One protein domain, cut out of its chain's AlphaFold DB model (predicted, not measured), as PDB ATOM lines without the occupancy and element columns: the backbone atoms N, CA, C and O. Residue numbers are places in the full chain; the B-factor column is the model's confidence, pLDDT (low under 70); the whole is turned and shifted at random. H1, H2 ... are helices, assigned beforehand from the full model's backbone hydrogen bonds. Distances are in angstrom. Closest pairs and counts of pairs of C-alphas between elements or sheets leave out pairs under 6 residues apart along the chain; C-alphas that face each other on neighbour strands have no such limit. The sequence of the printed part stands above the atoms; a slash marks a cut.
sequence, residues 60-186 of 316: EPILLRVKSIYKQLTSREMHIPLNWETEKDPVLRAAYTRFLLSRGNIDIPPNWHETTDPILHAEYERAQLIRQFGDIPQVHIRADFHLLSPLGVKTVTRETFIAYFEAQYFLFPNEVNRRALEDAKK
ATOM      1  N   GLU A  60      25.709 -22.092 -29.222       55.47
ATOM      2  CA  GLU A  60      25.504 -20.771 -29.821       55.47
ATOM      3  C   GLU A  60      25.042 -19.674 -28.830       55.47
ATOM      4  O   GLU A  60      25.567 -18.559 -28.911       55.47
ATOM      5  N   PRO A  61      24.169 -19.920 -27.824       75.56
ATOM      6  CA  PRO A  61      23.781 -18.871 -26.879       75.56
ATOM      7  C   PRO A  61      24.924 -18.388 -25.976       75.56
ATOM      8  O   PRO A  61      24.946 -17.205 -25.630       75.56
ATOM      9  N   ILE A  62      25.895 -19.229 -25.598       86.62
ATOM     10  CA  ILE A  62      26.901 -18.824 -24.602       86.62
ATOM     11  C   ILE A  62      27.975 -17.888 -25.173       86.62
ATOM     12  O   ILE A  62      28.269 -16.850 -24.577       86.62
ATOM     13  N   LEU A  63      28.496 -18.170 -26.373       88.19
ATOM     14  CA  LEU A  63      29.443 -17.272 -27.046       88.19
ATOM     15  C   LEU A  63      28.771 -15.959 -27.465       88.19
ATOM     16  O   LEU A  63      29.394 -14.894 -27.396       88.19
ATOM     17  N   LEU A  64      27.491 -16.003 -27.851       90.56
ATOM     18  CA  LEU A  64      26.705 -14.798 -28.119       90.56
ATOM     19  C   LEU A  64      26.535 -13.939 -26.861       90.56
ATOM     20  O   LEU A  64      26.622 -12.713 -26.955       90.56
ATOM     21  N   ARG A  65      26.369 -14.547 -25.679       91.94
ATOM     22  CA  ARG A  65      26.353 -13.812 -24.405       91.94
ATOM     23  C   ARG A  65      27.692 -13.130 -24.124       91.94
ATOM     24  O   ARG A  65      27.678 -11.937 -23.829       91.94
ATOM     25  N   VAL A  66      28.827 -13.821 -24.297       93.12
ATOM     26  CA  VAL A  66      30.167 -13.202 -24.164       93.12
ATOM     27  C   VAL A  66      30.297 -11.995 -25.102       93.12
ATOM     28  O   VAL A  66      30.671 -10.905 -24.668       93.12
ATOM     29  N   LYS A  67      29.927 -12.155 -26.382       93.19
ATOM     30  CA  LYS A  67      29.972 -11.078 -27.392       93.19
ATOM     31  C   LYS A  67      29.046  -9.909 -27.037       93.19
ATOM     32  O   LYS A  67      29.436  -8.752 -27.193       93.19
ATOM     33  N   SER A  68      27.845 -10.195 -26.537       94.44
ATOM     34  CA  SER A  68      26.878  -9.183 -26.100       94.44
ATOM     35  C   SER A  68      27.404  -8.362 -24.920       94.44
ATOM     36  O   SER A  68      27.392  -7.133 -24.977       94.44
ATOM     37  N   ILE A  69      27.946  -9.018 -23.890       95.44
ATOM     38  CA  ILE A  69      28.534  -8.344 -22.724       95.44
ATOM     39  C   ILE A  69      29.740  -7.499 -23.148       95.44
ATOM     40  O   ILE A  69      29.831  -6.328 -22.792       95.44
ATOM     41  N   TYR A  70      30.628  -8.042 -23.986       94.31
ATOM     42  CA  TYR A  70      31.755  -7.286 -24.541       94.31
ATOM     43  C   TYR A  70      31.299  -6.008 -25.275       94.31
ATOM     44  O   TYR A  70      31.908  -4.941 -25.129       94.31
ATOM     45  N   LYS A  71      30.192  -6.078 -26.025       95.31
ATOM     46  CA  LYS A  71      29.594  -4.915 -26.695       95.31
ATOM     47  C   LYS A  71      29.040  -3.889 -25.697       95.31
ATOM     48  O   LYS A  71      29.252  -2.692 -25.896       95.31
ATOM     49  N   GLN A  72      28.384  -4.331 -24.623       95.81
ATOM     50  CA  GLN A  72      27.892  -3.455 -23.545       95.81
ATOM     51  C   GLN A  72      29.045  -2.744 -22.812       95.81
ATOM     52  O   GLN A  72      28.988  -1.543 -22.560       95.81
ATOM     53  N   LEU A  73      30.152  -3.447 -22.553       94.75
ATOM     54  CA  LEU A  73      31.372  -2.855 -21.985       94.75
ATOM     55  C   LEU A  73      31.987  -1.811 -22.929       94.75
ATOM     56  O   LEU A  73      32.376  -0.720 -22.513       94.75
ATOM     57  N   THR A  74      32.033  -2.117 -24.228       93.19
ATOM     58  CA  THR A  74      32.575  -1.212 -25.255       93.19
ATOM     59  C   THR A  74      31.737   0.056 -25.422       93.19
ATOM     60  O   THR A  74      32.299   1.135 -25.620       93.19
ATOM     61  N   SER A  75      30.415  -0.056 -25.286       94.25
ATOM     62  CA  SER A  75      29.461   1.062 -25.317       94.25
ATOM     63  C   SER A  75      29.324   1.802 -23.982       94.25
ATOM     64  O   SER A  75      28.650   2.828 -23.932       94.25
ATOM     65  N   ARG A  76      30.020   1.353 -22.923       91.94
ATOM     66  CA  ARG A  76      29.949   1.900 -21.553       91.94
ATOM     67  C   ARG A  76      28.568   1.766 -20.896       91.94
ATOM     68  O   ARG A  76      28.281   2.477 -19.940       91.94
ATOM     69  N   GLU A  77      27.740   0.850 -21.386       92.56
ATOM     70  CA  GLU A  77      26.463   0.469 -20.764       92.56
ATOM     71  C   GLU A  77      26.681  -0.406 -19.519       92.56
ATOM     72  O   GLU A  77      25.816  -0.502 -18.653       92.56
ATOM     73  N   MET A  78      27.863  -1.020 -19.418       91.81
ATOM     74  CA  MET A  78      28.277  -1.873 -18.312       91.81
ATOM     75  C   MET A  78      29.665  -1.465 -17.803       91.81
ATOM     76  O   MET A  78      30.526  -1.037 -18.576       91.81
ATOM     77  N   HIS A  79      29.893  -1.627 -16.499       91.25
ATOM     78  CA  HIS A  79      31.183  -1.390 -15.851       91.25
ATOM     79  C   HIS A  79      31.824  -2.701 -15.395       91.25
ATOM     80  O   HIS A  79      31.125  -3.639 -15.017       91.25
ATOM     81  N   ILE A  80      33.158  -2.739 -15.398       92.06
ATOM     82  CA  ILE A  80      33.930  -3.868 -14.872       92.06
ATOM     83  C   ILE A  80      34.159  -3.645 -13.373       92.06
ATOM     84  O   ILE A  80      34.676  -2.586 -13.002       92.06
ATOM     85  N   PRO A  81      33.787  -4.596 -12.502       92.38
ATOM     86  CA  PRO A  81      34.057  -4.489 -11.075       92.38
ATOM     87  C   PRO A  81      35.563  -4.594 -10.784       92.38
ATOM     88  O   PRO A  81      36.306  -5.266 -11.495       92.38
ATOM     89  N   LEU A  82      36.024  -3.966  -9.697       89.69
ATOM     90  CA  LEU A  82      37.441  -3.987  -9.289       89.69
ATOM     91  C   LEU A  82      37.978  -5.410  -9.049       89.69
ATOM     92  O   LEU A  82      39.152  -5.666  -9.282       89.69
ATOM     93  N   ASN A  83      37.125  -6.334  -8.609       91.50
ATOM     94  CA  ASN A  83      37.465  -7.722  -8.295       91.50
ATOM     95  C   ASN A  83      37.072  -8.711  -9.410       91.50
ATOM     96  O   ASN A  83      36.765  -9.868  -9.115       91.50
ATOM     97  N   TRP A  84      37.056  -8.274 -10.673       90.69
ATOM     98  CA  TRP A  84      36.630  -9.080 -11.829       90.69
ATOM     99  C   TRP A  84      37.353 -10.433 -11.961       90.69
ATOM    100  O   TRP A  84      36.761 -11.391 -12.448       90.69
ATOM    101  N   GLU A  85      38.598 -10.549 -11.490       87.88
ATOM    102  CA  GLU A  85      39.372 -11.804 -11.493       87.88
ATOM    103  C   GLU A  85      38.711 -12.902 -10.646       87.88
ATOM    104  O   GLU A  85      38.813 -14.090 -10.942       87.88
ATOM    105  N   THR A  86      37.984 -12.491  -9.602       90.19
ATOM    106  CA  THR A  86      37.247 -13.380  -8.692       90.19
ATOM    107  C   THR A  86      35.810 -13.653  -9.144       90.19
ATOM    108  O   THR A  86      35.057 -14.306  -8.417       90.19
ATOM    109  N   GLU A  87      35.417 -13.153 -10.323       93.19
ATOM    110  CA  GLU A  87      34.097 -13.393 -10.905       93.19
ATOM    111  C   GLU A  87      33.859 -14.896 -11.091       93.19
ATOM    112  O   GLU A  87      34.700 -15.621 -11.636       93.19
ATOM    113  N   LYS A  88      32.706 -15.362 -10.607       91.00
ATOM    114  CA  LYS A  88      32.320 -16.776 -10.644       91.00
ATOM    115  C   LYS A  88      31.586 -17.130 -11.925       91.00
ATOM    116  O   LYS A  88      31.613 -18.297 -12.306       91.00
ATOM    117  N   ASP A  89      30.920 -16.166 -12.564       91.75
ATOM    118  CA  ASP A  89      30.294 -16.392 -13.864       91.75
ATOM    119  C   ASP A  89      31.380 -16.436 -14.960       91.75
ATOM    120  O   ASP A  89      31.988 -15.405 -15.274       91.75
ATOM    121  N   PRO A  90      31.630 -17.608 -15.573       92.00
ATOM    122  CA  PRO A  90      32.685 -17.759 -16.568       92.00
ATOM    123  C   PRO A  90      32.419 -16.929 -17.835       92.00
ATOM    124  O   PRO A  90      33.363 -16.488 -18.490       92.00
ATOM    125  N   VAL A  91      31.151 -16.642 -18.157       93.12
ATOM    126  CA  VAL A  91      30.761 -15.807 -19.303       93.12
ATOM    127  C   VAL A  91      31.144 -14.350 -19.051       93.12
ATOM    128  O   VAL A  91      31.732 -13.707 -19.924       93.12
ATOM    129  N   LEU A  92      30.838 -13.831 -17.855       93.88
ATOM    130  CA  LEU A  92      31.236 -12.479 -17.455       93.88
ATOM    131  C   LEU A  92      32.756 -12.368 -17.376       93.88
ATOM    132  O   LEU A  92      33.317 -11.426 -17.936       93.88
ATOM    133  N   ARG A  93      33.430 -13.353 -16.765       94.75
ATOM    134  CA  ARG A  93      34.892 -13.348 -16.654       94.75
ATOM    135  C   ARG A  93      35.559 -13.327 -18.027       94.75
ATOM    136  O   ARG A  93      36.409 -12.475 -18.259       94.75
ATOM    137  N   ALA A  94      35.123 -14.172 -18.961       95.00
ATOM    138  CA  ALA A  94      35.635 -14.164 -20.331       95.00
ATOM    139  C   ALA A  94      35.432 -12.801 -21.021       95.00
ATOM    140  O   ALA A  94      36.356 -12.271 -21.642       95.00
ATOM    141  N   ALA A  95      34.248 -12.194 -20.879       96.06
ATOM    142  CA  ALA A  95      33.954 -10.894 -21.479       96.06
ATOM    143  C   ALA A  95      34.786  -9.748 -20.868       96.06
ATOM    144  O   ALA A  95      35.275  -8.892 -21.611       96.06
ATOM    145  N   TYR A  96      34.981  -9.742 -19.544       96.62
ATOM    146  CA  TYR A  96      35.840  -8.776 -18.852       96.62
ATOM    147  C   TYR A  96      37.298  -8.916 -19.288       96.62
ATOM    148  O   TYR A  96      37.888  -7.921 -19.710       96.62
ATOM    149  N   THR A  97      37.852 -10.133 -19.275       95.75
ATOM    150  CA  THR A  97      39.225 -10.405 -19.727       95.75
ATOM    151  C   THR A  97      39.433  -9.916 -21.156       95.75
ATOM    152  O   THR A  97      40.366  -9.158 -21.425       95.75
ATOM    153  N   ARG A  98      38.520 -10.274 -22.069       96.12
ATOM    154  CA  ARG A  98      38.570  -9.849 -23.472       96.12
ATOM    155  C   ARG A  98      38.576  -8.329 -23.610       96.12
ATOM    156  O   ARG A  98      39.363  -7.774 -24.377       96.12
ATOM    157  N   PHE A  99      37.711  -7.639 -22.863       96.56
ATOM    158  CA  PHE A  99      37.667  -6.179 -22.856       96.56
ATOM    159  C   PHE A  99      38.976  -5.572 -22.348       96.56
ATOM    160  O   PHE A  99      39.540  -4.707 -23.022       96.56
ATOM    161  N   LEU A 100      39.481  -6.034 -21.205       95.81
ATOM    162  CA  LEU A 100      40.695  -5.499 -20.592       95.81
ATOM    163  C   LEU A 100      41.928  -5.713 -21.483       95.81
ATOM    164  O   LEU A 100      42.682  -4.760 -21.685       95.81
ATOM    165  N   LEU A 101      42.079  -6.893 -22.098       94.75
ATOM    166  CA  LEU A 101      43.139  -7.171 -23.079       94.75
ATOM    167  C   LEU A 101      43.039  -6.250 -24.297       94.75
ATOM    168  O   LEU A 101      44.035  -5.658 -24.706       94.75
ATOM    169  N   SER A 102      41.832  -6.060 -24.848       93.56
ATOM    170  CA  SER A 102      41.627  -5.193 -26.022       93.56
ATOM    171  C   SER A 102      41.947  -3.715 -25.760       93.56
ATOM    172  O   SER A 102      42.218  -2.961 -26.693       93.56
ATOM    173  N   ARG A 103      41.925  -3.290 -24.489       93.25
ATOM    174  CA  ARG A 103      42.288  -1.933 -24.055       93.25
ATOM    175  C   ARG A 103      43.743  -1.804 -23.605       93.25
ATOM    176  O   ARG A 103      44.168  -0.683 -23.352       93.25
ATOM    177  N   GLY A 104      44.486  -2.910 -23.508       89.56
ATOM    178  CA  GLY A 104      45.828  -2.923 -22.918       89.56
ATOM    179  C   GLY A 104      45.828  -2.646 -21.411       89.56
ATOM    180  O   GLY A 104      46.822  -2.167 -20.880       89.56
ATOM    181  N   ASN A 105      44.709  -2.902 -20.726       91.25
ATOM    182  CA  ASN A 105      44.596  -2.729 -19.273       91.25
ATOM    183  C   ASN A 105      45.146  -3.933 -18.495       91.25
ATOM    184  O   ASN A 105      45.392  -3.820 -17.297       91.25
ATOM    185  N   ILE A 106      45.300  -5.074 -19.167       91.44
ATOM    186  CA  ILE A 106      46.063  -6.228 -18.695       91.44
ATOM    187  C   ILE A 106      46.997  -6.676 -19.817       91.44
ATOM    188  O   ILE A 106      46.635  -6.613 -20.996       91.44
ATOM    189  N   ASP A 107      48.198  -7.107 -19.442       91.69
ATOM    190  CA  ASP A 107      49.212  -7.587 -20.375       91.69
ATOM    191  C   ASP A 107      49.125  -9.100 -20.568       91.69
ATOM    192  O   ASP A 107      48.705  -9.839 -19.679       91.69
ATOM    193  N   ILE A 108      49.564  -9.564 -21.740       93.06
ATOM    194  CA  ILE A 108      49.760 -10.993 -21.998       93.06
ATOM    195  C   ILE A 108      51.112 -11.381 -21.387       93.06
ATOM    196  O   ILE A 108      52.134 -10.855 -21.848       93.06
ATOM    197  N   PRO A 109      51.163 -12.268 -20.378       93.81
ATOM    198  CA  PRO A 109      52.433 -12.688 -19.801       93.81
ATOM    199  C   PRO A 109      53.270 -13.477 -20.830       93.81
ATOM    200  O   PRO A 109      52.701 -14.199 -21.650       93.81
ATOM    201  N   PRO A 110      54.616 -13.397 -20.810       92.38
ATOM    202  CA  PRO A 110      55.463 -14.126 -21.763       92.38
ATOM    203  C   PRO A 110      55.242 -15.647 -21.762       92.38
ATOM    204  O   PRO A 110      55.306 -16.285 -22.808       92.38
ATOM    205  N   ASN A 111      54.938 -16.218 -20.596       94.12
ATOM    206  CA  ASN A 111      54.657 -17.637 -20.384       94.12
ATOM    207  C   ASN A 111      53.150 -17.933 -20.275       94.12
ATOM    208  O   ASN A 111      52.738 -18.828 -19.547       94.12
ATOM    209  N   TRP A 112      52.300 -17.177 -20.980       93.50
ATOM    210  CA  TRP A 112      50.841 -17.339 -20.899       93.50
ATOM    211  C   TRP A 112      50.346 -18.761 -21.218       93.50
ATOM    212  O   TRP A 112      49.305 -19.155 -20.701       93.50
ATOM    213  N   HIS A 113      51.088 -19.537 -22.010       91.12
ATOM    214  CA  HIS A 113      50.786 -20.938 -22.326       91.12
ATOM    215  C   HIS A 113      50.828 -21.863 -21.093       91.12
ATOM    216  O   HIS A 113      50.242 -22.939 -21.106       91.12
ATOM    217  N   GLU A 114      51.467 -21.437 -19.999       92.81
ATOM    218  CA  GLU A 114      51.495 -22.154 -18.716       92.81
ATOM    219  C   GLU A 114      50.315 -21.770 -17.799       92.81
ATOM    220  O   GLU A 114      50.214 -22.245 -16.665       92.81
ATOM    221  N   THR A 115      49.420 -20.885 -18.254       93.31
ATOM    222  CA  THR A 115      48.283 -20.411 -17.455       93.31
ATOM    223  C   THR A 115      47.312 -21.556 -17.179       93.31
ATOM    224  O   THR A 115      46.698 -22.099 -18.092       93.31
ATOM    225  N   THR A 116      47.120 -21.884 -15.899       92.31
ATOM    226  CA  THR A 116      46.204 -22.949 -15.455       92.31
ATOM    227  C   THR A 116      44.733 -22.555 -15.535       92.31
ATOM    228  O   THR A 116      43.867 -23.423 -15.617       92.31
ATOM    229  N   ASP A 117      44.438 -21.255 -15.499       92.12
ATOM    230  CA  ASP A 117      43.099 -20.721 -15.712       92.12
ATOM    231  C   ASP A 117      42.726 -20.841 -17.197       92.12
ATOM    232  O   ASP A 117      43.278 -20.117 -18.032       92.12
ATOM    233  N   PRO A 118      41.762 -21.702 -17.551       90.81
ATOM    234  CA  PRO A 118      41.517 -22.017 -18.946       90.81
ATOM    235  C   PRO A 118      40.763 -20.898 -19.692       90.81
ATOM    236  O   PRO A 118      40.855 -20.813 -20.915       90.81
ATOM    237  N   ILE A 119      40.067 -19.998 -18.980       93.88
ATOM    238  CA  ILE A 119      39.446 -18.805 -19.581       93.88
ATOM    239  C   ILE A 119      40.526 -17.776 -19.909       93.88
ATOM    240  O   ILE A 119      40.547 -17.239 -21.017       93.88
ATOM    241  N   LEU A 120      41.430 -17.508 -18.958       93.12
ATOM    242  CA  LEU A 120      42.555 -16.601 -19.195       93.12
ATOM    243  C   LEU A 120      43.462 -17.138 -20.300       93.12
ATOM    244  O   LEU A 120      43.826 -16.374 -21.186       93.12
ATOM    245  N   HIS A 121      43.759 -18.439 -20.301       93.56
ATOM    246  CA  HIS A 121      44.541 -19.080 -21.354       93.56
ATOM    247  C   HIS A 121      43.937 -18.829 -22.747       93.56
ATOM    248  O   HIS A 121      44.628 -18.333 -23.635       93.56
ATOM    249  N   ALA A 122      42.639 -19.098 -22.935       93.25
ATOM    250  CA  ALA A 122      41.968 -18.899 -24.223       93.25
ATOM    251  C   ALA A 122      41.924 -17.419 -24.664       93.25
ATOM    252  O   ALA A 122      42.076 -17.114 -25.850       93.25
ATOM    253  N   GLU A 123      41.731 -16.474 -23.738       96.00
ATOM    254  CA  GLU A 123      41.727 -15.041 -24.071       96.00
ATOM    255  C   GLU A 123      43.145 -14.473 -24.289       96.00
ATOM    256  O   GLU A 123      43.324 -13.603 -25.145       96.00
ATOM    257  N   TYR A 124      44.170 -14.988 -23.602       96.19
ATOM    258  CA  TYR A 124      45.572 -14.678 -23.905       96.19
ATOM    259  C   TYR A 124      45.975 -15.198 -25.282       96.19
ATOM    260  O   TYR A 124      46.549 -14.435 -26.062       96.19
ATOM    261  N   GLU A 125      45.602 -16.436 -25.622       94.56
ATOM    262  CA  GLU A 125      45.796 -16.980 -26.967       94.56
ATOM    263  C   GLU A 125      45.129 -16.077 -28.009       94.56
ATOM    264  O   GLU A 125      45.776 -15.672 -28.975       94.56
ATOM    265  N   ARG A 126      43.866 -15.673 -27.790       95.62
ATOM    266  CA  ARG A 126      43.171 -14.729 -28.679       95.62
ATOM    267  C   ARG A 126      43.975 -13.454 -28.881       95.62
ATOM    268  O   ARG A 126      44.209 -13.056 -30.018       95.62
ATOM    269  N   ALA A 127      44.352 -12.787 -27.796       96.31
ATOM    270  CA  ALA A 127      45.035 -11.505 -27.872       96.31
ATOM    271  C   ALA A 127      46.409 -11.639 -28.551       96.31
ATOM    272  O   ALA A 127      46.797 -10.763 -29.326       96.31
ATOM    273  N   GLN A 128      47.108 -12.755 -28.337       95.88
ATOM    274  CA  GLN A 128      48.370 -13.061 -29.005       95.88
ATOM    275  C   GLN A 128      48.173 -13.298 -30.509       95.88
ATOM    276  O   GLN A 128      48.905 -12.733 -31.322       95.88
ATOM    277  N   LEU A 129      47.152 -14.064 -30.895       96.38
ATOM    278  CA  LEU A 129      46.810 -14.299 -32.297       96.38
ATOM    279  C   LEU A 129      46.359 -13.012 -33.001       96.38
ATOM    280  O   LEU A 129      46.754 -12.790 -34.141       96.38
ATOM    281  N   ILE A 130      45.612 -12.125 -32.330       96.81
ATOM    282  CA  ILE A 130      45.255 -10.801 -32.874       96.81
ATOM    283  C   ILE A 130      46.516  -9.963 -33.109       96.81
ATOM    284  O   ILE A 130      46.633  -9.310 -34.143       96.81
ATOM    285  N   ARG A 131      47.490  -9.988 -32.187       94.94
ATOM    286  CA  ARG A 131      48.775  -9.290 -32.378       94.94
ATOM    287  C   ARG A 131      49.559  -9.839 -33.574       94.94
ATOM    288  O   ARG A 131      50.211  -9.062 -34.264       94.94
ATOM    289  N   GLN A 132      49.503 -11.149 -33.815       96.62
ATOM    290  CA  GLN A 132      50.260 -11.818 -34.876       96.62
ATOM    291  C   GLN A 132      49.594 -11.733 -36.260       96.62
ATOM    292  O   GLN A 132      50.277 -11.490 -37.251       96.62
ATOM    293  N   PHE A 133      48.279 -11.942 -36.333       97.50
ATOM    294  CA  PHE A 133      47.524 -12.105 -37.583       97.50
ATOM    295  C   PHE A 133      46.507 -10.989 -37.845       97.50
ATOM    296  O   PHE A 133      45.929 -10.926 -38.931       97.50
ATOM    297  N   GLY A 134      46.294 -10.099 -36.878       96.56
ATOM    298  CA  GLY A 134      45.249  -9.082 -36.915       96.56
ATOM    299  C   GLY A 134      43.896  -9.578 -36.396       96.56
ATOM    300  O   GLY A 134      43.687 -10.760 -36.117       96.56
ATOM    301  N   ASP A 135      42.961  -8.637 -36.269       96.06
ATOM    302  CA  ASP A 135      41.586  -8.879 -35.816       96.06
ATOM    303  C   ASP A 135      40.727  -9.412 -36.978       96.06
ATOM    304  O   ASP A 135      39.973  -8.681 -37.621       96.06
ATOM    305  N   ILE A 136      40.934 -10.686 -37.324       97.44
ATOM    306  CA  ILE A 136      40.272 -11.372 -38.444       97.44
ATOM    307  C   ILE A 136      39.366 -12.515 -37.957       97.44
ATOM    308  O   ILE A 136      39.622 -13.097 -36.898       97.44
ATOM    309  N   PRO A 137      38.330 -12.910 -38.731       97.12
ATOM    310  CA  PRO A 137      37.377 -13.946 -38.319       97.12
ATOM    311  C   PRO A 137      38.021 -15.257 -37.850       97.12
ATOM    312  O   PRO A 137      37.571 -15.843 -36.870       97.12
ATOM    313  N   GLN A 138      39.096 -15.700 -38.503       97.94
ATOM    314  CA  GLN A 138      39.775 -16.964 -38.213       97.94
ATOM    315  C   GLN A 138      40.403 -16.977 -36.816       97.94
ATOM    316  O   GLN A 138      40.304 -17.979 -36.112       97.94
ATOM    317  N   VAL A 139      40.973 -15.852 -36.371       97.38
ATOM    318  CA  VAL A 139      41.482 -15.724 -35.000       97.38
ATOM    319  C   VAL A 139      40.344 -15.886 -33.997       97.38
ATOM    320  O   VAL A 139      40.485 -16.608 -33.008       97.38
ATOM    321  N   HIS A 140      39.187 -15.272 -34.266       94.81
ATOM    322  CA  HIS A 140      38.045 -15.418 -33.374       94.81
ATOM    323  C   HIS A 140      37.497 -16.833 -33.340       94.81
ATOM    324  O   HIS A 140      37.194 -17.292 -32.246       94.81
ATOM    325  N   ILE A 141      37.390 -17.509 -34.487       94.69
ATOM    326  CA  ILE A 141      36.901 -18.890 -34.576       94.69
ATOM    327  C   ILE A 141      37.790 -19.823 -33.750       94.69
ATOM    328  O   ILE A 141      37.275 -20.561 -32.914       94.69
ATOM    329  N   ARG A 142      39.117 -19.746 -33.928       94.75
ATOM    330  CA  ARG A 142      40.063 -20.587 -33.181       94.75
ATOM    331  C   ARG A 142      39.965 -20.349 -31.672       94.75
ATOM    332  O   ARG A 142      39.797 -21.293 -30.909       94.75
ATOM    333  N   ALA A 143      40.026 -19.092 -31.241       92.62
ATOM    334  CA  ALA A 143      39.988 -18.776 -29.817       92.62
ATOM    335  C   ALA A 143      38.607 -19.017 -29.180       92.62
ATOM    336  O   ALA A 143      38.527 -19.432 -28.027       92.62
ATOM    337  N   ASP A 144      37.509 -18.770 -29.908       93.31
ATOM    338  CA  ASP A 144      36.156 -19.098 -29.441       93.31
ATOM    339  C   ASP A 144      36.023 -20.618 -29.240       93.31
ATOM    340  O   ASP A 144      35.447 -21.029 -28.238       93.31
ATOM    341  N   PHE A 145      36.607 -21.447 -30.118       91.94
ATOM    342  CA  PHE A 145      36.599 -22.907 -29.978       91.94
ATOM    343  C   PHE A 145      37.263 -23.377 -28.673       91.94
ATOM    344  O   PHE A 145      36.668 -24.159 -27.935       91.94
ATOM    345  N   HIS A 146      38.449 -22.857 -28.334       90.56
ATOM    346  CA  HIS A 146      39.125 -23.188 -27.069       90.56
ATOM    347  C   HIS A 146      38.403 -22.647 -25.828       90.56
ATOM    348  O   HIS A 146      38.541 -23.209 -24.743       90.56
ATOM    349  N   LEU A 147      37.596 -21.597 -25.981       92.56
ATOM    350  CA  LEU A 147      36.806 -21.024 -24.894       92.56
ATOM    351  C   LEU A 147      35.526 -21.826 -24.589       92.56
ATOM    352  O   LEU A 147      35.001 -21.720 -23.484       92.56
ATOM    353  N   LEU A 148      35.029 -22.661 -25.509       89.06
ATOM    354  CA  LEU A 148      33.786 -23.424 -25.321       89.06
ATOM    355  C   LEU A 148      33.829 -24.346 -24.089       89.06
ATOM    356  O   LEU A 148      32.956 -24.255 -23.225       89.06
ATOM    357  N   SER A 149      34.857 -25.190 -23.969       84.94
ATOM    358  CA  SER A 149      34.991 -26.126 -22.839       84.94
ATOM    359  C   SER A 149      35.054 -25.415 -21.470       84.94
ATOM    360  O   SER A 149      34.267 -25.763 -20.585       84.94
ATOM    361  N   PRO A 150      35.865 -24.352 -21.292       88.00
ATOM    362  CA  PRO A 150      35.870 -23.531 -20.072       88.00
ATOM    363  C   PRO A 150      34.526 -22.882 -19.726       88.00
ATOM    364  O   PRO A 150      34.247 -22.626 -18.556       88.00
ATOM    365  N   LEU A 151      33.683 -22.624 -20.728       87.56
ATOM    366  CA  LEU A 151      32.325 -22.107 -20.547       87.56
ATOM    367  C   LEU A 151      31.294 -23.211 -20.242       87.56
ATOM    368  O   LEU A 151      30.106 -22.922 -20.129       87.56
ATOM    369  N   GLY A 152      31.724 -24.465 -20.084       81.56
ATOM    370  CA  GLY A 152      30.859 -25.607 -19.777       81.56
ATOM    371  C   GLY A 152      30.274 -26.304 -21.007       81.56
ATOM    372  O   GLY A 152      29.462 -27.219 -20.856       81.56
ATOM    373  N   VAL A 153      30.690 -25.921 -22.218       79.69
ATOM    374  CA  VAL A 153      30.254 -26.574 -23.456       79.69
ATOM    375  C   VAL A 153      31.075 -27.839 -23.674       79.69
ATOM    376  O   VAL A 153      32.250 -27.793 -24.030       79.69
ATOM    377  N   LYS A 154      30.436 -28.989 -23.457       72.56
ATOM    378  CA  LYS A 154      31.086 -30.305 -23.553       72.56
ATOM    379  C   LYS A 154      31.109 -30.875 -24.969       72.56
ATOM    380  O   LYS A 154      31.921 -31.747 -25.256       72.56
ATOM    381  N   THR A 155      30.210 -30.413 -25.832       68.38
ATOM    382  CA  THR A 155      30.013 -30.941 -27.183       68.38
ATOM    383  C   THR A 155      29.930 -29.800 -28.182       68.38
ATOM    384  O   THR A 155      29.356 -28.749 -27.904       68.38
ATOM    385  N   VAL A 156      30.522 -30.001 -29.353       76.19
ATOM    386  CA  VAL A 156      30.521 -29.026 -30.447       76.19
ATOM    387  C   VAL A 156      29.905 -29.662 -31.679       76.19
ATOM    388  O   VAL A 156      30.018 -30.870 -31.880       76.19
ATOM    389  N   THR A 157      29.236 -28.853 -32.495       79.25
ATOM    390  CA  THR A 157      28.715 -29.338 -33.777       79.25
ATOM    391  C   THR A 157      29.869 -29.661 -34.719       79.25
ATOM    392  O   THR A 157      30.964 -29.094 -34.606       79.25
ATOM    393  N   ARG A 158      29.617 -30.540 -35.690       78.12
ATOM    394  CA  ARG A 158      30.583 -30.852 -36.742       78.12
ATOM    395  C   ARG A 158      30.970 -29.603 -37.529       78.12
ATOM    396  O   ARG A 158      32.137 -29.421 -37.855       78.12
ATOM    397  N   GLU A 159      30.020 -28.710 -37.785       81.81
ATOM    398  CA  GLU A 159      30.246 -27.437 -38.467       81.81
ATOM    399  C   GLU A 159      31.203 -26.548 -37.666       81.81
ATOM    400  O   GLU A 159      32.136 -25.981 -38.230       81.81
ATOM    401  N   THR A 160      31.025 -26.472 -36.341       85.06
ATOM    402  CA  THR A 160      31.950 -25.761 -35.445       85.06
ATOM    403  C   THR A 160      33.350 -26.382 -35.479       85.06
ATOM    404  O   THR A 160      34.342 -25.656 -35.533       85.06
ATOM    405  N   PHE A 161      33.439 -27.713 -35.486       88.44
ATOM    406  CA  PHE A 161      34.708 -28.438 -35.548       88.44
ATOM    407  C   PHE A 161      35.438 -28.214 -36.880       88.44
ATOM    408  O   PHE A 161      36.628 -27.904 -36.893       88.44
ATOM    409  N   ILE A 162      34.726 -28.284 -38.008       89.56
ATOM    410  CA  ILE A 162      35.283 -27.987 -39.334       89.56
ATOM    411  C   ILE A 162      35.749 -26.531 -39.399       89.56
ATOM    412  O   ILE A 162      36.875 -26.283 -39.824       89.56
ATOM    413  N   ALA A 163      34.932 -25.579 -38.935       93.94
ATOM    414  CA  ALA A 163      35.295 -24.163 -38.927       93.94
ATOM    415  C   ALA A 163      36.579 -23.903 -38.120       93.94
ATOM    416  O   ALA A 163      37.421 -23.108 -38.543       93.94
ATOM    417  N   TYR A 164      36.765 -24.606 -36.995       95.50
ATOM    418  CA  TYR A 164      38.009 -24.568 -36.228       95.50
ATOM    419  C   TYR A 164      39.215 -25.011 -37.067       95.50
ATOM    420  O   TYR A 164      40.188 -24.263 -37.151       95.50
ATOM    421  N   PHE A 165      39.156 -26.161 -37.748       96.25
ATOM    422  CA  PHE A 165      40.277 -26.614 -38.586       96.25
ATOM    423  C   PHE A 165      40.501 -25.746 -39.828       96.25
ATOM    424  O   PHE A 165      41.638 -25.597 -40.276       96.25
ATOM    425  N   GLU A 166      39.452 -25.135 -40.379       97.81
ATOM    426  CA  GLU A 166      39.593 -24.162 -41.464       97.81
ATOM    427  C   GLU A 166      40.348 -22.921 -40.990       97.81
ATOM    428  O   GLU A 166      41.291 -22.482 -41.649       97.81
ATOM    429  N   ALA A 167      39.988 -22.391 -39.818       97.88
ATOM    430  CA  ALA A 167      40.706 -21.289 -39.192       97.88
ATOM    431  C   ALA A 167      42.153 -21.673 -38.844       97.88
ATOM    432  O   ALA A 167      43.076 -20.908 -39.119       97.88
ATOM    433  N   GLN A 168      42.360 -22.875 -38.303       97.50
ATOM    434  CA  GLN A 168      43.671 -23.430 -37.976       97.50
ATOM    435  C   GLN A 168      44.599 -23.456 -39.193       97.50
ATOM    436  O   GLN A 168      45.712 -22.935 -39.141       97.50
ATOM    437  N   TYR A 169      44.136 -24.060 -40.289       98.00
ATOM    438  CA  TYR A 169      44.909 -24.183 -41.516       98.00
ATOM    439  C   TYR A 169      45.157 -22.823 -42.173       98.00
ATOM    440  O   TYR A 169      46.242 -22.588 -42.698       98.00
ATOM    441  N   PHE A 170      44.188 -21.906 -42.096       98.19
ATOM    442  CA  PHE A 170      44.350 -20.542 -42.598       98.19
ATOM    443  C   PHE A 170      45.448 -19.771 -41.851       98.19
ATOM    444  O   PHE A 170      46.284 -19.131 -42.484       98.19
ATOM    445  N   LEU A 171      45.448 -19.823 -40.513       97.81
ATOM    446  CA  LEU A 171      46.423 -19.106 -39.681       97.81
ATOM    447  C   LEU A 171      47.814 -19.756 -39.738       97.81
ATOM    448  O   LEU A 171      48.828 -19.062 -39.706       97.81
ATOM    449  N   PHE A 172      47.864 -21.083 -39.846       97.25
ATOM    450  CA  PHE A 172      49.094 -21.869 -39.796       97.25
ATOM    451  C   PHE A 172      49.123 -22.888 -40.947       97.25
ATOM    452  O   PHE A 172      48.893 -24.083 -40.724       97.25
ATOM    453  N   PRO A 173      49.391 -22.455 -42.191       97.56
ATOM    454  CA  PRO A 173      49.333 -23.334 -43.352       97.56
ATOM    455  C   PRO A 173      50.518 -24.303 -43.351       97.56
ATOM    456  O   PRO A 173      51.620 -23.980 -43.793       97.56
ATOM    457  N   ASN A 174      50.286 -25.516 -42.856       97.38
ATOM    458  CA  ASN A 174      51.243 -26.615 -42.892       97.38
ATOM    459  C   ASN A 174      50.538 -27.946 -43.202       97.38
ATOM    460  O   ASN A 174      49.308 -28.044 -43.189       97.38
ATOM    461  N   GLU A 175      51.331 -28.970 -43.511       94.88
ATOM    462  CA  GLU A 175      50.832 -30.283 -43.930       94.88
ATOM    463  C   GLU A 175      50.016 -30.987 -42.834       94.88
ATOM    464  O   GLU A 175      49.027 -31.655 -43.135       94.88
ATOM    465  N   VAL A 176      50.383 -30.793 -41.564       94.56
ATOM    466  CA  VAL A 176      49.661 -31.352 -40.410       94.56
ATOM    467  C   VAL A 176      48.251 -30.764 -40.332       94.56
ATOM    468  O   VAL A 176      47.270 -31.506 -40.293       94.56
ATOM    469  N   ASN A 177      48.128 -29.438 -40.403       95.25
ATOM    470  CA  ASN A 177      46.844 -28.743 -40.363       95.25
ATOM    471  C   ASN A 177      45.994 -29.018 -41.611       95.25
ATOM    472  O   ASN A 177      44.774 -29.114 -41.503       95.25
ATOM    473  N   ARG A 178      46.621 -29.201 -42.785       97.25
ATOM    474  CA  ARG A 178      45.920 -29.615 -44.013       97.25
ATOM    475  C   ARG A 178      45.254 -30.978 -43.829       97.25
ATOM    476  O   ARG A 178      44.066 -31.109 -44.107       97.25
ATOM    477  N   ARG A 179      46.001 -31.975 -43.339       90.38
ATOM    478  CA  ARG A 179      45.467 -33.323 -43.082       90.38
ATOM    479  C   ARG A 179      44.371 -33.303 -42.026       90.38
ATOM    480  O   ARG A 179      43.323 -33.889 -42.254       90.38
ATOM    481  N   ALA A 180      44.570 -32.569 -40.932       87.88
ATOM    482  CA  ALA A 180      43.563 -32.442 -39.883       87.88
ATOM    483  C   ALA A 180      42.250 -31.829 -40.407       87.88
ATOM    484  O   ALA A 180      41.166 -32.304 -40.074       87.88
ATOM    485  N   LEU A 181      42.334 -30.825 -41.287       94.12
ATOM    486  CA  LEU A 181      41.166 -30.260 -41.961       94.12
ATOM    487  C   LEU A 181      40.496 -31.256 -42.918       94.12
ATOM    488  O   LEU A 181      39.269 -31.348 -42.950       94.12
ATOM    489  N   GLU A 182      41.275 -31.995 -43.707       90.06
ATOM    490  CA  GLU A 182      40.744 -33.039 -44.591       90.06
ATOM    491  C   GLU A 182      40.032 -34.134 -43.799       90.06
ATOM    492  O   GLU A 182      38.930 -34.531 -44.170       90.06
ATOM    493  N   ASP A 183      40.613 -34.558 -42.679       83.12
ATOM    494  CA  ASP A 183      40.026 -35.535 -41.770       83.12
ATOM    495  C   ASP A 183      38.743 -35.009 -41.118       83.12
ATOM    496  O   ASP A 183      37.732 -35.705 -41.140       83.12
ATOM    497  N   ALA A 184      38.722 -33.762 -40.640       84.50
ATOM    498  CA  ALA A 184      37.511 -33.138 -40.099       84.50
ATOM    499  C   ALA A 184      36.385 -33.016 -41.147       84.50
ATOM    500  O   ALA A 184      35.198 -33.086 -40.817       84.50
ATOM    501  N   LYS A 185      36.744 -32.853 -42.428       85.81
ATOM    502  CA  LYS A 185      35.793 -32.783 -43.548       85.81
ATOM    503  C   LYS A 185      35.276 -34.140 -44.001       85.81
ATOM    504  O   LYS A 185      34.225 -34.173 -44.653       85.81
ATOM    505  N   LYS A 186      35.942 -35.245 -43.649       79.69
ATOM    506  CA  LYS A 186      35.399 -36.583 -43.907       79.69
ATOM    507  C   LYS A 186      34.046 -36.714 -43.204       79.69
ATOM    508  O   LYS A 186      33.874 -36.171 -42.108       79.69
TER     509      LYS A 186
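Overview. This is residues 60 to 186 of the 316 residues of an uncharacterized protein of Candidatus Poribacteria bacterium (UniProt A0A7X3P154). What is the picture? H4 sits in the middle, with H1, H2 and H3 on one side, while on the other the hairpin of H5 and H6 packs on it through H5. What makes it up? The printed part, 127 residues with six named helices, H1 to H6, is all helix and compact, with a radius of gyration of the C-alphas of 15.1 A and spans of 46, 31 and 28 A.

Arrangement. What touches first? H1, residues 60 to 74, touches H2, residues 90 to 103; their closest C-alphas, Val 66 and Ala 95, are 5.2 A apart. H2 touches H3, residues 118 to 133; Ala 94 and Ile 119 have the closest C-alphas, 6.1 A. What does the hub touch? H4, residues 137 to 151, forms a hairpin with H3, closest C-alphas Arg 126 and Ala 143, 5.3 A, and touches H5, residues 158 to 171, closest C-alphas Gln 138 and Ala 167, 4.5 A. H5 forms a hairpin with H6, residues 175 to 185. Are the backbones whole? In H4, 9 of 11 O i to N i+4 pairs are within hydrogen-bond range; in the others, every pair is.

Along the chain. Where does H1 begin? At C-alpha 60, (25.504, -20.771, -29.821). Where does H6 end? At C-alpha 185, (35.793, -32.783, -43.548). Which is longest? H3, 21.9 A.

Size, cuts and confidence. Which links are long? H1 to H2 and H2 to H3. Any cut or low confidence? The printed part has no cut; residues 60 and 155 are under 70.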